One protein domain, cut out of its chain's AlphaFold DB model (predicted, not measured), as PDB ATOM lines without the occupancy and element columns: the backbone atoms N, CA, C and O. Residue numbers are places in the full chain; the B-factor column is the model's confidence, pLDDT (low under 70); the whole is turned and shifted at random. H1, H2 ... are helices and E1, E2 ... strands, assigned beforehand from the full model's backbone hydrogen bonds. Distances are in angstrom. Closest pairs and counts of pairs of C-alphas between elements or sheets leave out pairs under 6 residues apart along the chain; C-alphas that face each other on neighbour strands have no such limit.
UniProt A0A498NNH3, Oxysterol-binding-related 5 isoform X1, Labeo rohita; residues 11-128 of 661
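AT A GLANCE: This is residues 11 to 128 of the 661 residues of the protein "Oxysterol-binding-related 5 isoform X1" of Labeo rohita (UniProt A0A498NNH3). Two small lobes stand apart along the long axis, joined by a long, wandering stretch, residues 46 to 74, of which residues 52 to 63 stick out free. The first lobe is a three-stranded sheet, E1 E2 E3, with the short helix H1 over it; the second is a smaller sheet, E4 E5 E6, with H3 over one face, H2 grazing the sheet and H4 beyond the end of H3. The 118 printed residues hold four named helices and six named strands in the order E1 E2 E3 H1 H2 E4 E5 E6 H3 H4, and both sheets are antiparallel in chain order. The class is mixed, helices and strands, with under half of the residues, 52, in named elements. The whole is loose, with a radius of gyration of the C-alphas of 18.4 A, and elongated, spanning 53 by 32 by 27 A.

HOW THE PARTS SIT: E1, residues 11 to 16, and E2, residues 19 to 24, form a hairpin, with N 14 and O 21 within hydrogen-bond range at 2.8 A. E2 and E3, residues 30 to 33, form another, with N 31 and O 22 at 2.8 A; E1 E2 E3 is a meander, each strand the antiparallel neighbour of the one before. H1, residues 40 to 45, is on this sheet at a height of 8.0 A, over E3 and along the strands, at 5 degrees to E3 on the local plane; the closest C-alphas of H1 and E3, Asn 40 and Asp 33, are 5.3 A apart. H2, residues 75 to 78, is apart from H1. E4, residues 87 to 89, E5, residues 96 to 99, and E6, residues 104 to 107, form a second meander, with N 88 and O 98 at 2.8 A and N 106 and O 97 at 2.7 A. H2 only grazes this sheet; its closest C-alpha to E4 is Val 78, 5.9 A from that of Leu 87. H3, residues 113 to 121, is on the sheet at a height of 8.6 A, only just over E6, with 3 of its 9 C-alphas falling on that strand, and only just slantwise to it at 32 degrees on the local plane; the closest C-alphas, Asn 107 and Ala 115, are 7.0 A apart. H4, residues 123 to 128, is close to H3 but not clearly touching, about perpendicular at 79 degrees, with Met 120 and Lys 126 the closest C-alphas at 6.9 A. In H1, H3 and H4 every O i to N i+4 pair is within hydrogen-bond range; H2 is too short for one. E1 is apart from E4, E5 and E6, for instance.

IN THESE COORDINATES: E1 begins at C-alpha 11, (14.596, -32.878, -44.877), and is 15.1 A long; E2 is 16.0 A and E3 10.2 A. H1 is 8.5 A long. H2 begins at C-alpha 75, (32.482, -35.613, -52.050). E5 is 9.8 A and E6 9.7 A long. H3 is 12.9 A long, and H4 ends at C-alpha 128, (49.051, -39.602, -35.635).

THE WHOLE: The C-alphas of Ser 54 and Asn 127, the two farthest apart, are 55.3 A apart. The printed part has no cut. The link from H1 to H2, 29 residues, is long. The mean pLDDT of the printed part is 72.5, and 43 residues are under 70, among them 11 to 20 and 48 to 71.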
ATOM      1  N   LYS A  11      13.536 -33.269 -43.924       60.16
ATOM      2  CA  LYS A  11      14.596 -32.878 -44.877       60.16
ATOM      3  C   LYS A  11      15.461 -31.760 -44.287       60.16
ATOM      4  O   LYS A  11      15.061 -31.144 -43.306       60.16
ATOM      5  N   ASN A  12      16.618 -31.501 -44.898       67.06
ATOM      6  CA  ASN A  12      17.546 -30.422 -44.532       67.06
ATOM      7  C   ASN A  12      17.898 -30.460 -43.032       67.06
ATOM      8  O   ASN A  12      17.563 -29.552 -42.276       67.06
ATOM      9  N   TYR A  13      18.480 -31.586 -42.608       63.66
ATOM     10  CA  TYR A  13      18.829 -31.846 -41.214       63.66
ATOM     11  C   TYR A  13      20.200 -31.258 -40.875       63.66
ATOM     12  O   TYR A  13      21.206 -31.646 -41.472       63.66
ATOM     13  N   GLU A  14      20.246 -30.381 -39.880       65.25
ATOM     14  CA  GLU A  14      21.440 -29.664 -39.441       65.25
ATOM     15  C   GLU A  14      21.532 -29.653 -37.911       65.25
ATOM     16  O   GLU A  14      20.529 -29.747 -37.205       65.25
ATOM     17  N   VAL A  15      22.749 -29.530 -37.378       60.41
ATOM     18  CA  VAL A  15      22.979 -29.351 -35.938       60.41
ATOM     19  C   VAL A  15      23.684 -28.021 -35.738       60.41
ATOM     20  O   VAL A  15      24.858 -27.890 -36.082       60.41
ATOM     21  N   VAL A  16      22.968 -27.047 -35.181       61.31
ATOM     22  CA  VAL A  16      23.459 -25.681 -34.961       61.31
ATOM     23  C   VAL A  16      23.382 -25.391 -33.468       61.31
ATOM     24  O   VAL A  16      22.334 -25.572 -32.854       61.31
ATOM     25  N   ASN A  17      24.497 -24.982 -32.858       63.97
ATOM     26  CA  ASN A  17      24.589 -24.670 -31.423       63.97
ATOM     27  C   ASN A  17      24.011 -25.776 -30.512       63.97
ATOM     28  O   ASN A  17      23.235 -25.503 -29.601       63.97
ATOM     29  N   LYS A  18      24.381 -27.039 -30.790       59.62
ATOM     30  CA  LYS A  18      23.891 -28.280 -30.144       59.62
ATOM     31  C   LYS A  18      22.390 -28.587 -30.315       59.62
ATOM     32  O   LYS A  18      21.954 -29.642 -29.870       59.62
ATOM     33  N   LYS A  19      21.625 -27.739 -31.006       64.38
ATOM     34  CA  LYS A  19      20.193 -27.928 -31.280       64.38
ATOM     35  C   LYS A  19      19.984 -28.609 -32.631       64.38
ATOM     36  O   LYS A  19      20.709 -28.336 -33.590       64.38
ATOM     37  N   LEU A  20      19.015 -29.521 -32.693       68.62
ATOM     38  CA  LEU A  20      18.728 -30.326 -33.886       68.62
ATOM     39  C   LEU A  20      17.691 -29.605 -34.743       68.62
ATOM     40  O   LEU A  20      16.589 -29.347 -34.275       68.62
ATOM     41  N   ILE A  21      18.024 -29.280 -35.986       75.88
ATOM     42  CA  ILE A  21      17.169 -28.503 -36.883       75.88
ATOM     43  C   ILE A  21      16.801 -29.364 -38.087       75.88
ATOM     44  O   ILE A  21      17.681 -29.933 -38.725       75.88
ATOM     45  N   ALA A  22      15.516 -29.447 -38.430       78.19
ATOM     46  CA  ALA A  22      15.084 -30.052 -39.690       78.19
ATOM     47  C   ALA A  22      13.766 -29.460 -40.197       78.19
ATOM     48  O   ALA A  22      12.983 -28.887 -39.444       78.19
ATOM     49  N   VAL A  23      13.507 -29.626 -41.490       73.94
ATOM     50  CA  VAL A  23      12.299 -29.150 -42.164       73.94
ATOM     51  C   VAL A  23      11.341 -30.315 -42.412       73.94
ATOM     52  O   VAL A  23      11.727 -31.342 -42.974       73.94
ATOM     53  N   CYS A  24      10.077 -30.170 -42.021       78.31
ATOM     54  CA  CYS A  24       9.031 -31.147 -42.319       78.31
ATOM     55  C   CYS A  24       8.809 -31.263 -43.836       78.31
ATOM     56  O   CYS A  24       8.580 -30.257 -44.508       78.31
ATOM     57  N   LYS A  25       8.838 -32.480 -44.406       70.31
ATOM     58  CA  LYS A  25       8.531 -32.662 -45.840       70.31
ATOM     59  C   LYS A  25       7.055 -32.430 -46.173       70.31
ATOM     60  O   LYS A  25       6.760 -32.201 -47.337       70.31
ATOM     61  N   THR A  26       6.150 -32.519 -45.195       69.06
ATOM     62  CA  THR A  26       4.696 -32.412 -45.415       69.06
ATOM     63  C   THR A  26       4.204 -30.965 -45.436       69.06
ATOM     64  O   THR A  26       3.519 -30.596 -46.376       69.06
ATOM     65  N   CYS A  27       4.585 -30.137 -44.459       78.62
ATOM     66  CA  CYS A  27       4.126 -28.740 -44.352       78.62
ATOM     67  C   CYS A  27       5.243 -27.691 -44.471       78.62
ATOM     68  O   CYS A  27       5.005 -26.514 -44.229       78.62
ATOM     69  N   GLY A  28       6.486 -28.089 -44.762       77.31
ATOM     70  CA  GLY A  28       7.609 -27.156 -44.924       77.31
ATOM     71  C   GLY A  28       8.085 -26.452 -43.645       77.31
ATOM     72  O   GLY A  28       9.063 -25.711 -43.700       77.31
ATOM     73  N   SER A  29       7.458 -26.687 -42.487       78.25
ATOM     74  CA  SER A  29       7.843 -26.045 -41.226       78.25
ATOM     75  C   SER A  29       9.251 -26.454 -40.783       78.25
ATOM     76  O   SER A  29       9.565 -27.646 -40.708       78.25
ATOM     77  N   LYS A  30      10.085 -25.465 -40.446       82.50
ATOM     78  CA  LYS A  30      11.391 -25.656 -39.803       82.50
ATOM     79  C   LYS A  30      11.184 -25.886 -38.304       82.50
ATOM     80  O   LYS A  30      10.543 -25.082 -37.637       82.50
ATOM     81  N   ILE A  31      11.715 -26.987 -37.789       82.12
ATOM     82  CA  ILE A  31      11.584 -27.420 -36.396       82.12
ATOM     83  C   ILE A  31      12.981 -27.443 -35.791       82.12
ATOM     84  O   ILE A  31      13.914 -27.949 -36.416       82.12
ATOM     85  N   THR A  32      13.098 -26.923 -34.574       79.12
ATOM     86  CA  THR A  32      14.333 -26.924 -33.789       79.12
ATOM     87  C   THR A  32      14.078 -27.654 -32.478       79.12
ATOM     88  O   THR A  32      13.188 -27.271 -31.716       79.12
ATOM     89  N   ASP A  33      14.856 -28.693 -32.204       73.06
ATOM     90  CA  ASP A  33      14.852 -29.407 -30.933       73.06
ATOM     91  C   ASP A  33      15.814 -28.747 -29.945       73.06
ATOM     92  O   ASP A  33      16.926 -28.358 -30.309       73.06
ATOM     93  N   GLY A  34      15.364 -28.605 -28.703       63.97
ATOM     94  CA  GLY A  34      16.137 -28.042 -27.597       63.97
ATOM     95  C   GLY A  34      16.172 -28.999 -26.411       63.97
ATOM     96  O   GLY A  34      15.764 -30.150 -26.527       63.97
ATOM     97  N   ASP A  35      16.604 -28.505 -25.255       54.72
ATOM     98  CA  ASP A  35      16.902 -29.301 -24.054       54.72
ATOM     99  C   ASP A  35      15.646 -29.803 -23.294       54.72
ATOM    100  O   ASP A  35      15.666 -30.007 -22.081       54.72
ATOM    101  N   ALA A  36      14.519 -29.972 -23.993       50.41
ATOM    102  CA  ALA A  36      13.240 -30.380 -23.423       50.41
ATOM    103  C   ALA A  36      13.141 -31.905 -23.244       50.41
ATOM    104  O   ALA A  36      13.584 -32.683 -24.087       50.41
ATOM    105  N   THR A  37      12.436 -32.342 -22.198       42.22
ATOM    106  CA  THR A  37      12.184 -33.762 -21.874       42.22
ATOM    107  C   THR A  37      11.341 -34.517 -22.911       42.22
ATOM    108  O   THR A  37      11.169 -35.730 -22.815       42.22
ATOM    109  N   THR A  38      10.786 -33.836 -23.917       50.34
ATOM    110  CA  THR A  38      10.079 -34.457 -25.044       50.34
ATOM    111  C   THR A  38      10.346 -33.661 -26.313       50.34
ATOM    112  O   THR A  38      10.013 -32.476 -26.380       50.34
ATOM    113  N   SER A  39      10.905 -34.337 -27.320       70.31
ATOM    114  CA  SER A  39      11.340 -33.742 -28.585       70.31
ATOM    115  C   SER A  39      10.243 -32.932 -29.288       70.31
ATOM    116  O   SER A  39       9.106 -33.386 -29.472       70.31
ATOM    117  N   ASN A  40      10.615 -31.751 -29.777       73.50
ATOM    118  CA  ASN A  40       9.767 -30.889 -30.592       73.50
ATOM    119  C   ASN A  40       9.363 -31.559 -31.920       73.50
ATOM    120  O   ASN A  40       8.283 -31.269 -32.434       73.50
ATOM    121  N   PHE A  41      10.148 -32.515 -32.438       71.12
ATOM    122  CA  PHE A  41       9.757 -33.326 -33.600       71.12
ATOM    123  C   PHE A  41       8.587 -34.270 -33.290       71.12
ATOM    124  O   PHE A  41       7.712 -34.456 -34.135       71.12
ATOM    125  N   VAL A  42       8.527 -34.830 -32.075       68.25
ATOM    126  CA  VAL A  42       7.398 -35.665 -31.621       68.25
ATOM    127  C   VAL A  42       6.151 -34.805 -31.405       68.25
ATOM    128  O   VAL A  42       5.048 -35.219 -31.757       68.25
ATOM    129  N   ARG A  43       6.312 -33.578 -30.891       71.06
ATOM    130  CA  ARG A  43       5.202 -32.621 -30.755       71.06
ATOM    131  C   ARG A  43       4.656 -32.183 -32.117       71.06
ATOM    132  O   ARG A  43       3.446 -32.210 -32.311       71.06
ATOM    133  N   HIS A  44       5.531 -31.856 -33.070       77.62
ATOM    134  CA  HIS A  44       5.135 -31.506 -34.436       77.62
ATOM    135  C   HIS A  44       4.442 -32.669 -35.162       77.62
ATOM    136  O   HIS A  44       3.451 -32.452 -35.853       77.62
ATOM    137  N   LEU A  45       4.906 -33.910 -34.973       68.75
ATOM    138  CA  LEU A  45       4.285 -35.098 -35.571       68.75
ATOM    139  C   LEU A  45       2.796 -35.231 -35.204       68.75
ATOM    140  O   LEU A  45       1.991 -35.599 -36.057       68.75
ATOM    141  N   LYS A  46       2.412 -34.871 -33.968       70.12
ATOM    142  CA  LYS A  46       1.014 -34.907 -33.493       70.12
ATOM    143  C   LYS A  46       0.078 -33.910 -34.199       70.12
ATOM    144  O   LYS A  46      -1.132 -34.026 -34.027       70.12
ATOM    145  N   LEU A  47       0.604 -32.962 -34.982       71.81
ATOM    146  CA  LEU A  47      -0.196 -32.037 -35.796       71.81
ATOM    147  C   LEU A  47      -0.652 -32.672 -37.124       71.81
ATOM    148  O   LEU A  47      -1.672 -32.273 -37.670       71.81
ATOM    149  N   HIS A  48       0.036 -33.710 -37.616       69.69
ATOM    150  CA  HIS A  48      -0.269 -34.386 -38.890       69.69
ATOM    151  C   HIS A  48      -1.217 -35.583 -38.708       69.69
ATOM    152  O   HIS A  48      -0.969 -36.673 -39.230       69.69
ATOM    153  N   LYS A  49      -2.295 -35.404 -37.927       60.50
ATOM    154  CA  LYS A  49      -3.197 -36.494 -37.497       60.50
ATOM    155  C   LYS A  49      -3.804 -37.284 -38.660       60.50
ATOM    156  O   LYS A  49      -3.880 -38.508 -38.589       60.50
ATOM    157  N   GLU A  50      -4.183 -36.608 -39.740       55.81
ATOM    158  CA  GLU A  50      -4.910 -37.205 -40.871       55.81
ATOM    159  C   GLU A  50      -4.101 -38.286 -41.607       55.81
ATOM    160  O   GLU A  50      -4.654 -39.302 -42.016       55.81
ATOM    161  N   ARG A  51      -2.766 -38.154 -41.672       53.44
ATOM    162  CA  ARG A  51      -1.875 -39.200 -42.218       53.44
ATOM    163  C   ARG A  51      -1.555 -40.339 -41.245       53.44
ATOM    164  O   ARG A  51      -0.934 -41.321 -41.644       53.44
ATOM    165  N   LEU A  52      -1.951 -40.216 -39.978       52.31
ATOM    166  CA  LEU A  52      -1.748 -41.222 -38.929       52.31
ATOM    167  C   LEU A  52      -3.036 -42.019 -38.634       52.31
ATOM    168  O   LEU A  52      -2.963 -43.111 -38.068       52.31
ATOM    169  N   ALA A  53      -4.197 -41.507 -39.059       44.53
ATOM    170  CA  ALA A  53      -5.514 -42.103 -38.834       44.53
ATOM    171  C   ALA A  53      -5.667 -43.515 -39.438       44.53
ATOM    172  O   ALA A  53      -6.268 -44.388 -38.816       44.53
ATOM    173  N   SER A  54      -5.043 -43.786 -40.590       43.84
ATOM    174  CA  SER A  54      -5.203 -45.034 -41.359       43.84
ATOM    175  C   SER A  54      -4.674 -46.318 -40.687       43.84
ATOM    176  O   SER A  54      -4.656 -47.362 -41.335       43.84
ATOM    177  N   ARG A  55      -4.148 -46.272 -39.448       46.19
ATOM    178  CA  ARG A  55      -3.430 -47.416 -38.831       46.19
ATOM    179  C   ARG A  55      -3.658 -47.680 -37.331       46.19
ATOM    180  O   ARG A  55      -2.962 -48.549 -36.795       46.19
ATOM    181  N   HIS A  56      -4.587 -46.976 -36.668       46.09
ATOM    182  CA  HIS A  56      -4.883 -47.121 -35.223       46.09
ATOM    183  C   HIS A  56      -3.597 -47.125 -34.355       46.09
ATOM    184  O   HIS A  56      -3.161 -48.166 -33.860       46.09
ATOM    185  N   ILE A  57      -2.927 -45.967 -34.250       49.47
ATOM    186  CA  ILE A  57      -1.580 -45.847 -33.640       49.47
ATOM    187  C   ILE A  57      -1.572 -45.093 -32.290       49.47
ATOM    188  O   ILE A  57      -0.558 -45.106 -31.601       49.47
ATOM    189  N   PHE A  58      -2.681 -44.488 -31.856       42.50
ATOM    190  CA  PHE A  58      -2.742 -43.745 -30.588       42.50
ATOM    191  C   PHE A  58      -3.674 -44.391 -29.558       42.50
ATOM    192  O   PHE A  58      -4.808 -43.963 -29.397       42.50
ATOM    193  N   ASN A  59      -3.127 -45.357 -28.817       42.84
ATOM    194  CA  ASN A  59      -3.487 -45.578 -27.413       42.84
ATOM    195  C   ASN A  59      -2.319 -45.073 -26.542       42.84
ATOM    196  O   ASN A  59      -1.162 -45.137 -26.981       42.84
ATOM    197  N   ASP A  60      -2.596 -44.618 -25.317       39.03
ATOM    198  CA  ASP A  60      -1.681 -43.815 -24.471       39.03
ATOM    199  C   ASP A  60      -0.363 -44.486 -24.029       39.03
ATOM    200  O   ASP A  60       0.486 -43.857 -23.403       39.03
ATOM    201  N   TRP A  61      -0.144 -45.743 -24.415       34.25
ATOM    202  CA  TRP A  61       1.042 -46.547 -24.095       34.25
ATOM    203  C   TRP A  61       2.019 -46.715 -25.278       34.25
ATOM    204  O   TRP A  61       2.922 -47.551 -25.237       34.25
ATOM    205  N   THR A  62       1.843 -45.953 -26.365       39.62
ATOM    206  CA  THR A  62       2.599 -46.153 -27.617       39.62
ATOM    207  C   THR A  62       3.898 -45.336 -27.672       39.62
ATOM    208  O   THR A  62       3.885 -44.134 -27.942       39.62
ATOM    209  N   THR A  63       5.048 -45.995 -27.500       38.47
ATOM    210  CA  THR A  63       6.380 -45.379 -27.665       38.47
ATOM    211  C   THR A  63       6.669 -45.032 -29.131       38.47
ATOM    212  O   THR A  63       6.898 -45.917 -29.956       38.47
ATOM    213  N   ILE A  64       6.718 -43.738 -29.460       41.94
ATOM    214  CA  ILE A  64       7.050 -43.244 -30.807       41.94
ATOM    215  C   ILE A  64       8.567 -43.047 -30.940       41.94
ATOM    216  O   ILE A  64       9.142 -42.169 -30.302       41.94
ATOM    217  N   VAL A  65       9.205 -43.823 -31.822       38.66
ATOM    218  CA  VAL A  65      10.637 -43.701 -32.152       38.66
ATOM    219  C   VAL A  65      10.803 -43.047 -33.526       38.66
ATOM    220  O   VAL A  65      10.438 -43.632 -34.546       38.66
ATOM    221  N   VAL A  66      11.380 -41.843 -33.566       40.28
ATOM    222  CA  VAL A  66      11.660 -41.118 -34.818       40.28
ATOM    223  C   VAL A  66      13.007 -41.567 -35.388       40.28
ATOM    224  O   VAL A  66      14.063 -41.186 -34.887       40.28
ATOM    225  N   PHE A  67      12.991 -42.365 -36.458       35.06
ATOM    226  CA  PHE A  67      14.218 -42.767 -37.152       35.06
ATOM    227  C   PHE A  67      14.753 -41.660 -38.069       35.06
ATOM    228  O   PHE A  67      14.092 -41.236 -39.017       35.06
ATOM    229  N   MET A  68      16.000 -41.250 -37.829       42.91
ATOM    230  CA  MET A  68      16.748 -40.358 -38.716       42.91
ATOM    231  C   MET A  68      17.243 -41.098 -39.968       42.91
ATOM    232  O   MET A  68      17.639 -42.264 -39.916       42.91
ATOM    233  N   GLY A  69      17.236 -40.408 -41.112       47.62
ATOM    234  CA  GLY A  69      17.656 -40.973 -42.395       47.62
ATOM    235  C   GLY A  69      19.148 -41.326 -42.445       47.62
ATOM    236  O   GLY A  69      19.996 -40.566 -41.984       47.62
ATOM    237  N   LYS A  70      19.467 -42.470 -43.061       52.97
ATOM    238  CA  LYS A  70      20.838 -42.963 -43.276       52.97
ATOM    239  C   LYS A  70      21.637 -41.985 -44.157       52.97
ATOM    240  O   LYS A  70      21.299 -41.789 -45.324       52.97
ATOM    241  N   CYS A  71      22.687 -41.386 -43.603       68.81
ATOM    242  CA  CYS A  71      23.531 -40.389 -44.265       68.81
ATOM    243  C   CYS A  71      24.531 -41.047 -45.239       68.81
ATOM    244  O   CYS A  71      24.985 -42.171 -45.014       68.81
ATOM    245  N   LYS A  72      24.879 -40.347 -46.324       80.44
ATOM    246  CA  LYS A  72      25.892 -40.768 -47.306       80.44
ATOM    247  C   LYS A  72      27.128 -39.870 -47.213       80.44
ATOM    248  O   LYS A  72      27.030 -38.714 -46.812       80.44
ATOM    249  N   PHE A  73      28.278 -40.406 -47.606       81.19
ATOM    250  CA  PHE A  73      29.519 -39.663 -47.782       81.19
ATOM    251  C   PHE A  73      29.349 -38.589 -48.862       81.19
ATOM    252  O   PHE A  73      28.943 -38.908 -49.980       81.19
ATOM    253  N   SER A  74      29.664 -37.332 -48.536       81.62
ATOM    254  CA  SER A  74      29.681 -36.239 -49.513       81.62
ATOM    255  C   SER A  74      31.086 -36.037 -50.068       81.62
ATOM    256  O   SER A  74      32.033 -35.878 -49.298       81.62
ATOM    257  N   GLY A  75      31.214 -35.953 -51.395       78.62
ATOM    258  CA  GLY A  75      32.482 -35.613 -52.050       78.62
ATOM    259  C   GLY A  75      33.046 -34.260 -51.598       78.62
ATOM    260  O   GLY A  75      34.259 -34.115 -51.478       78.62
ATOM    261  N   SER A  76      32.179 -33.305 -51.230       80.56
ATOM    262  CA  SER A  76      32.600 -31.994 -50.716       80.56
ATOM    263  C   SER A  76      33.443 -32.071 -49.437       80.56
ATOM    264  O   SER A  76      34.277 -31.199 -49.214       80.56
ATOM    265  N   TRP A  77      33.303 -33.127 -48.623       89.56
ATOM    266  CA  TRP A  77      34.091 -33.293 -47.396       89.56
ATOM    267  C   TRP A  77      35.571 -33.588 -47.664       89.56
ATOM    268  O   TRP A  77      36.389 -33.369 -46.780       89.56
ATOM    269  N   VAL A  78      35.938 -34.067 -48.859       86.44
ATOM    270  CA  VAL A  78      37.348 -34.289 -49.235       86.44
ATOM    271  C   VAL A  78      38.086 -32.960 -49.431       86.44
ATOM    272  O   VAL A  78      39.293 -32.900 -49.220       86.44
ATOM    273  N   ASN A  79      37.357 -31.892 -49.765       78.56
ATOM    274  CA  ASN A  79      37.909 -30.557 -50.011       78.56
ATOM    275  C   ASN A  79      37.739 -29.609 -48.806       78.56
ATOM    276  O   ASN A  79      38.269 -28.500 -48.819       78.56
ATOM    277  N   ASP A  80      37.019 -30.034 -47.761       84.38
ATOM    278  CA  ASP A  80      36.827 -29.269 -46.526       84.38
ATOM    279  C   ASP A  80      38.184 -29.056 -45.816       84.38
ATOM    280  O   ASP A  80      38.882 -30.044 -45.541       84.38
ATOM    281  N   PRO A  81      38.579 -27.810 -45.482       82.62
ATOM    282  CA  PRO A  81      39.837 -27.519 -44.795       82.62
ATOM    283  C   PRO A  81      40.067 -28.308 -43.499       82.62
ATOM    284  O   PRO A  81      41.218 -28.567 -43.162       82.62
ATOM    285  N   ALA A  82      39.012 -28.724 -42.789       82.62
ATOM    286  CA  ALA A  82      39.129 -29.520 -41.566       82.62
ATOM    287  C   ALA A  82      39.475 -31.001 -41.821       82.62
ATOM    288  O   ALA A  82      39.913 -31.704 -40.904       82.62
ATOM    289  N   PHE A  83      39.251 -31.502 -43.040       90.75
ATOM    290  CA  PHE A  83      39.296 -32.934 -43.353       90.75
ATOM    291  C   PHE A  83      40.270 -33.307 -44.484       90.75
ATOM    292  O   PHE A  83      40.798 -34.422 -44.482       90.75
ATOM    293  N   LYS A  84      40.542 -32.398 -45.430       87.94
ATOM    294  CA  LYS A  84      41.292 -32.648 -46.679       87.94
ATOM    295  C   LYS A  84      42.642 -33.365 -46.518       87.94
ATOM    296  O   LYS A  84      43.010 -34.204 -47.344       87.94
ATOM    297  N   ASP A  85      43.363 -33.102 -45.430       87.19
ATOM    298  CA  ASP A  85      44.721 -33.619 -45.212       87.19
ATOM    299  C   ASP A  85      44.743 -35.118 -44.852       87.19
ATOM    300  O   ASP A  85      45.779 -35.785 -44.976       87.19
ATOM    301  N   TRP A  86      43.605 -35.665 -44.406       93.31
ATOM    302  CA  TRP A  86      43.504 -37.019 -43.850       93.31
ATOM    303  C   TRP A  86      42.302 -37.842 -44.343       93.31
ATOM    304  O   TRP A  86      42.346 -39.072 -44.270       93.31
ATOM    305  N   LEU A  87      41.243 -37.206 -44.849       94.38
ATOM    306  CA  LEU A  87      40.015 -37.864 -45.300       94.38
ATOM    307  C   LEU A  87      40.121 -38.329 -46.757       94.38
ATOM    308  O   LEU A  87      40.550 -37.578 -47.631       94.38
ATOM    309  N   ARG A  88      39.687 -39.555 -47.045       92.69
ATOM    310  CA  ARG A  88      39.582 -40.112 -48.403       92.69
ATOM    311  C   ARG A  88      38.236 -40.837 -48.580       92.69
ATOM    312  O   ARG A  88      37.697 -41.349 -47.596       92.69
ATOM    313  N   PRO A  89      37.665 -40.886 -49.796       90.88
ATOM    314  CA  PRO A  89      36.474 -41.690 -50.067       90.88
ATOM    315  C   PRO A  89      36.788 -43.192 -49.967       90.88
ATOM    316  O   PRO A  89      37.925 -43.607 -50.186       90.88
ATOM    317  N   VAL A  90      35.778 -44.015 -49.670       90.25
ATOM    318  CA  VAL A  90      35.870 -45.480 -49.778       90.25
ATOM    319  C   VAL A  90      35.181 -45.916 -51.070       90.25
ATOM    320  O   VAL A  90      33.969 -45.742 -51.221       90.25
ATOM    321  N   VAL A  91      35.949 -46.475 -52.009       82.56
ATOM    322  CA  VAL A  91      35.422 -46.994 -53.284       82.56
ATOM    323  C   VAL A  91      34.377 -48.080 -53.000       82.56
ATOM    324  O   VAL A  91      34.546 -48.893 -52.095       82.56
ATOM    325  N   GLY A  92      33.248 -48.040 -53.709       79.19
ATOM    326  CA  GLY A  92      32.121 -48.959 -53.502       79.19
ATOM    327  C   GLY A  92      31.285 -48.731 -52.230       79.19
ATOM    328  O   GLY A  92      30.184 -49.268 -52.139       79.19
ATOM    329  N   ASN A  93      31.723 -47.909 -51.264       84.06
ATOM    330  CA  ASN A  93      31.002 -47.708 -49.999       84.06
ATOM    331  C   ASN A  93      30.760 -46.227 -49.665       84.06
ATOM    332  O   ASN A  93      31.442 -45.620 -48.839       84.06
ATOM    333  N   ASN A  94      29.679 -45.670 -50.219       83.88
ATOM    334  CA  ASN A  94      29.226 -44.298 -49.950       83.88
ATOM    335  C   ASN A  94      28.667 -44.056 -48.528       83.88
ATOM    336  O   ASN A  94      27.975 -43.065 -48.306       83.88
ATOM    337  N   ARG A  95      28.938 -44.935 -47.556       87.44
ATOM    338  CA  ARG A  95      28.559 -44.791 -46.135       87.44
ATOM    339  C   ARG A  95      29.763 -44.817 -45.198       87.44
ATOM    340  O   ARG A  95      29.596 -44.758 -43.977       87.44
ATOM    341  N   GLN A  96      30.968 -44.888 -45.757       89.38
ATOM    342  CA  GLN A  96      32.219 -44.850 -45.018       89.38
ATOM    343  C   GLN A  96      33.167 -43.805 -45.609       89.38
ATOM    344  O   GLN A  96      33.132 -43.510 -46.801       89.38
ATOM    345  N   ALA A  97      34.021 -43.256 -44.753       90.19
ATOM    346  CA  ALA A  97      35.157 -42.431 -45.135       90.19
ATOM    347  C   ALA A  97      36.439 -43.087 -44.629       90.19
ATOM    348  O   ALA A  97      36.459 -43.573 -43.501       90.19
ATOM    349  N   TYR A  98      37.516 -43.085 -45.401       93.81
ATOM    350  CA  TYR A  98      38.809 -43.572 -44.935       93.81
ATOM    351  C   TYR A  98      39.613 -42.438 -44.296       93.81
ATOM    352  O   TYR A  98      39.673 -41.330 -44.828       93.81
ATOM    353  N   CYS A  99      40.256 -42.719 -43.164       95.06
ATOM    354  CA  CYS A  99      41.258 -41.840 -42.573       95.06
ATOM    355  C   CYS A  99      42.658 -42.398 -42.839       95.06
ATOM    356  O   CYS A  99      43.018 -43.446 -42.296       95.06
ATOM    357  N   SER A 100      43.461 -41.675 -43.624       91.19
ATOM    358  CA  SER A 100      44.832 -42.072 -43.974       91.19
ATOM    359  C   SER A 100      45.785 -42.077 -42.773       91.19
ATOM    360  O   SER A 100      46.703 -42.890 -42.721       91.19
ATOM    361  N   VAL A 101      45.526 -41.227 -41.773       90.69
ATOM    362  CA  VAL A 101      46.336 -41.097 -40.549       90.69
ATOM    363  C   VAL A 101      46.085 -42.253 -39.581       90.69
ATOM    364  O   VAL A 101      47.017 -42.844 -39.046       90.69
ATOM    365  N   CYS A 102      44.819 -42.611 -39.352       90.56
ATOM    366  CA  CYS A 102      44.459 -43.706 -38.445       90.56
ATOM    367  C   CYS A 102      44.409 -45.085 -39.116       90.56
ATOM    368  O   CYS A 102      44.223 -46.073 -38.394       90.56
ATOM    369  N   LYS A 103      44.534 -45.127 -40.452       89.19
ATOM    370  CA  LYS A 103      44.372 -46.297 -41.328       89.19
ATOM    371  C   LYS A 103      43.082 -47.074 -41.030       89.19
ATOM    372  O   LYS A 103      43.110 -48.263 -40.727       89.19
ATOM    373  N   LYS A 104      41.937 -46.373 -41.015       90.19
ATOM    374  CA  LYS A 104      40.631 -46.956 -40.647       90.19
ATOM    375  C   LYS A 104      39.455 -46.295 -41.373       90.19
ATOM    376  O   LYS A 104      39.432 -45.074 -41.525       90.19
ATOM    377  N   ASN A 105      38.444 -47.098 -41.711       91.06
ATOM    378  CA  ASN A 105      37.137 -46.626 -42.175       91.06
ATOM    379  C   ASN A 105      36.303 -46.065 -41.006       91.06
ATOM    380  O   ASN A 105      36.076 -46.729 -39.990       91.06
ATOM    381  N   ILE A 106      35.814 -44.841 -41.172       91.38
ATOM    382  CA  ILE A 106      34.881 -44.135 -40.298       91.38
ATOM    383  C   ILE A 106      33.482 -44.318 -40.878       91.38
ATOM    384  O   ILE A 106      33.237 -44.002 -42.042       91.38
ATOM    385  N   ASN A 107      32.550 -44.815 -40.070       87.62
ATOM    386  CA  ASN A 107      31.164 -44.981 -40.486       87.62
ATOM    387  C   ASN A 107      30.424 -43.633 -40.409       87.62
ATOM    388  O   ASN A 107      30.232 -43.095 -39.320       87.62
ATOM    389  N   VAL A 108      29.998 -43.099 -41.558       81.88
ATOM    390  CA  VAL A 108      29.245 -41.832 -41.644       81.88
ATOM    391  C   VAL A 108      27.729 -42.048 -41.737       81.88
ATOM    392  O   VAL A 108      26.977 -41.081 -41.667       81.88
ATOM    393  N   ASN A 109      27.259 -43.301 -41.816       71.25
ATOM    394  CA  ASN A 109      25.858 -43.685 -42.048       71.25
ATOM    395  C   ASN A 109      24.842 -43.068 -41.071       71.25
ATOM    396  O   ASN A 109      23.681 -42.897 -41.433       71.25
ATOM    397  N   TRP A 110      25.255 -42.768 -39.837       62.31
ATOM    398  CA  TRP A 110      24.359 -42.295 -38.773       62.31
ATOM    399  C   TRP A 110      24.612 -40.846 -38.335       62.31
ATOM    400  O   TRP A 110      23.686 -40.188 -37.877       62.31
ATOM    401  N   MET A 111      25.840 -40.334 -38.483       70.06
ATOM    402  CA  MET A 111      26.232 -39.006 -37.977       70.06
ATOM    403  C   MET A 111      26.847 -38.082 -39.043       70.06
ATOM    404  O   MET A 111      27.209 -36.948 -38.726       70.06
ATOM    405  N   GLY A 112      26.986 -38.531 -40.297       81.12
ATOM    406  CA  GLY A 112      27.543 -37.731 -41.391       81.12
ATOM    407  C   GLY A 112      28.907 -37.119 -41.047       81.12
ATOM    408  O   GLY A 112      29.760 -37.771 -40.443       81.12
ATOM    409  N   ALA A 113      29.081 -35.832 -41.356       76.88
ATOM    410  CA  ALA A 113      30.287 -35.069 -41.026       76.88
ATOM    411  C   ALA A 113      30.608 -35.013 -39.514       76.88
ATOM    412  O   ALA A 113      31.770 -34.853 -39.142       76.88
ATOM    413  N   ASN A 114      29.632 -35.198 -38.614       78.69
ATOM    414  CA  ASN A 114      29.911 -35.219 -37.172       78.69
ATOM    415  C   ASN A 114      30.676 -36.483 -36.740       78.69
ATOM    416  O   ASN A 114      31.443 -36.412 -35.780       78.69
ATOM    417  N   ALA A 115      30.572 -37.598 -37.480       82.25
ATOM    418  CA  ALA A 115      31.454 -38.753 -37.275       82.25
ATOM    419  C   ALA A 115      32.925 -38.393 -37.556       82.25
ATOM    420  O   ALA A 115      33.822 -38.836 -36.840       82.25
ATOM    421  N   LEU A 116      33.171 -37.550 -38.566       86.00
ATOM    422  CA  LEU A 116      34.508 -37.085 -38.945       86.00
ATOM    423  C   LEU A 116      35.080 -36.126 -37.892       86.00
ATOM    424  O   LEU A 116      36.207 -36.312 -37.436       86.00
ATOM    425  N   ARG A 117      34.271 -35.162 -37.429       86.62
ATOM    426  CA  ARG A 117      34.642 -34.232 -36.344       86.62
ATOM    427  C   ARG A 117      34.951 -34.965 -35.034       86.62
ATOM    428  O   ARG A 117      35.949 -34.661 -34.390       86.62
ATOM    429  N   SER A 118      34.137 -35.958 -34.667       84.06
ATOM    430  CA  SER A 118      34.375 -36.798 -33.484       84.06
ATOM    431  C   SER A 118      35.643 -37.650 -33.632       84.06
ATOM    432  O   SER A 118      36.473 -37.687 -32.724       84.06
ATOM    433  N   HIS A 119      35.862 -38.261 -34.803       89.81
ATOM    434  CA  HIS A 119      37.085 -39.014 -35.092       89.81
ATOM    435  C   HIS A 119      38.353 -38.158 -34.942       89.81
ATOM    436  O   HIS A 119      39.309 -38.587 -34.291       89.81
ATOM    437  N   MET A 120      38.341 -36.937 -35.484       88.06
ATOM    438  CA  MET A 120      39.448 -35.978 -35.403       88.06
ATOM    439  C   MET A 120      39.818 -35.612 -33.955       88.06
ATOM    440  O   MET A 120      40.982 -35.358 -33.648       88.06
ATOM    441  N   GLN A 121      38.850 -35.626 -33.034       87.12
ATOM    442  CA  GLN A 121      39.091 -35.343 -31.617       87.12
ATOM    443  C   GLN A 121      39.749 -36.505 -30.850       87.12
ATOM    444  O   GLN A 121      40.246 -36.275 -29.742       87.12
ATOM    445  N   SER A 122      39.790 -37.717 -31.419       88.50
ATOM    446  CA  SER A 122      40.354 -38.905 -30.767       88.50
ATOM    447  C   SER A 122      41.869 -38.807 -30.545       88.50
ATOM    448  O   SER A 122      42.609 -38.240 -31.350       88.50
ATOM    449  N   THR A 123      42.353 -39.412 -29.458       86.88
ATOM    450  CA  THR A 123      43.780 -39.437 -29.091       86.88
ATOM    451  C   THR A 123      44.645 -40.091 -30.169       86.88
ATOM    452  O   THR A 123      45.673 -39.532 -30.544       86.88
ATOM    453  N   LYS A 124      44.201 -41.217 -30.753       87.88
ATOM    454  CA  LYS A 124      44.908 -41.878 -31.866       87.88
ATOM    455  C   LYS A 124      45.055 -40.955 -33.084       87.88
ATOM    456  O   LYS A 124      46.113 -40.948 -33.706       87.88
ATOM    457  N   HIS A 125      44.024 -40.174 -33.414       89.50
ATOM    458  CA  HIS A 125      44.076 -39.241 -34.540       89.50
ATOM    459  C   HIS A 125      45.015 -38.062 -34.262       89.50
ATOM    460  O   HIS A 125      45.894 -37.782 -35.073       89.50
ATOM    461  N   LYS A 126      44.885 -37.423 -33.093       90.25
ATOM    462  CA  LYS A 126      45.752 -36.310 -32.668       90.25
ATOM    463  C   LYS A 126      47.230 -36.705 -32.640       90.25
ATOM    464  O   LYS A 126      48.054 -35.997 -33.211       90.25
ATOM    465  N   ASN A 127      47.554 -37.859 -32.055       88.38
ATOM    466  CA  ASN A 127      48.930 -38.351 -31.985       88.38
ATOM    467  C   ASN A 127      49.476 -38.705 -33.380       88.38
ATOM    468  O   ASN A 127      50.612 -38.366 -33.688       88.38
ATOM    469  N   GLY A 128      48.660 -39.314 -34.251       88.31
ATOM    470  CA  GLY A 128      49.051 -39.602 -35.635       88.31
ATOM    471  C   GLY A 128      49.281 -38.342 -36.478       88.31
ATOM    472  O   GLY A 128      50.242 -38.286 -37.241       88.31
TER     473      GLY A 128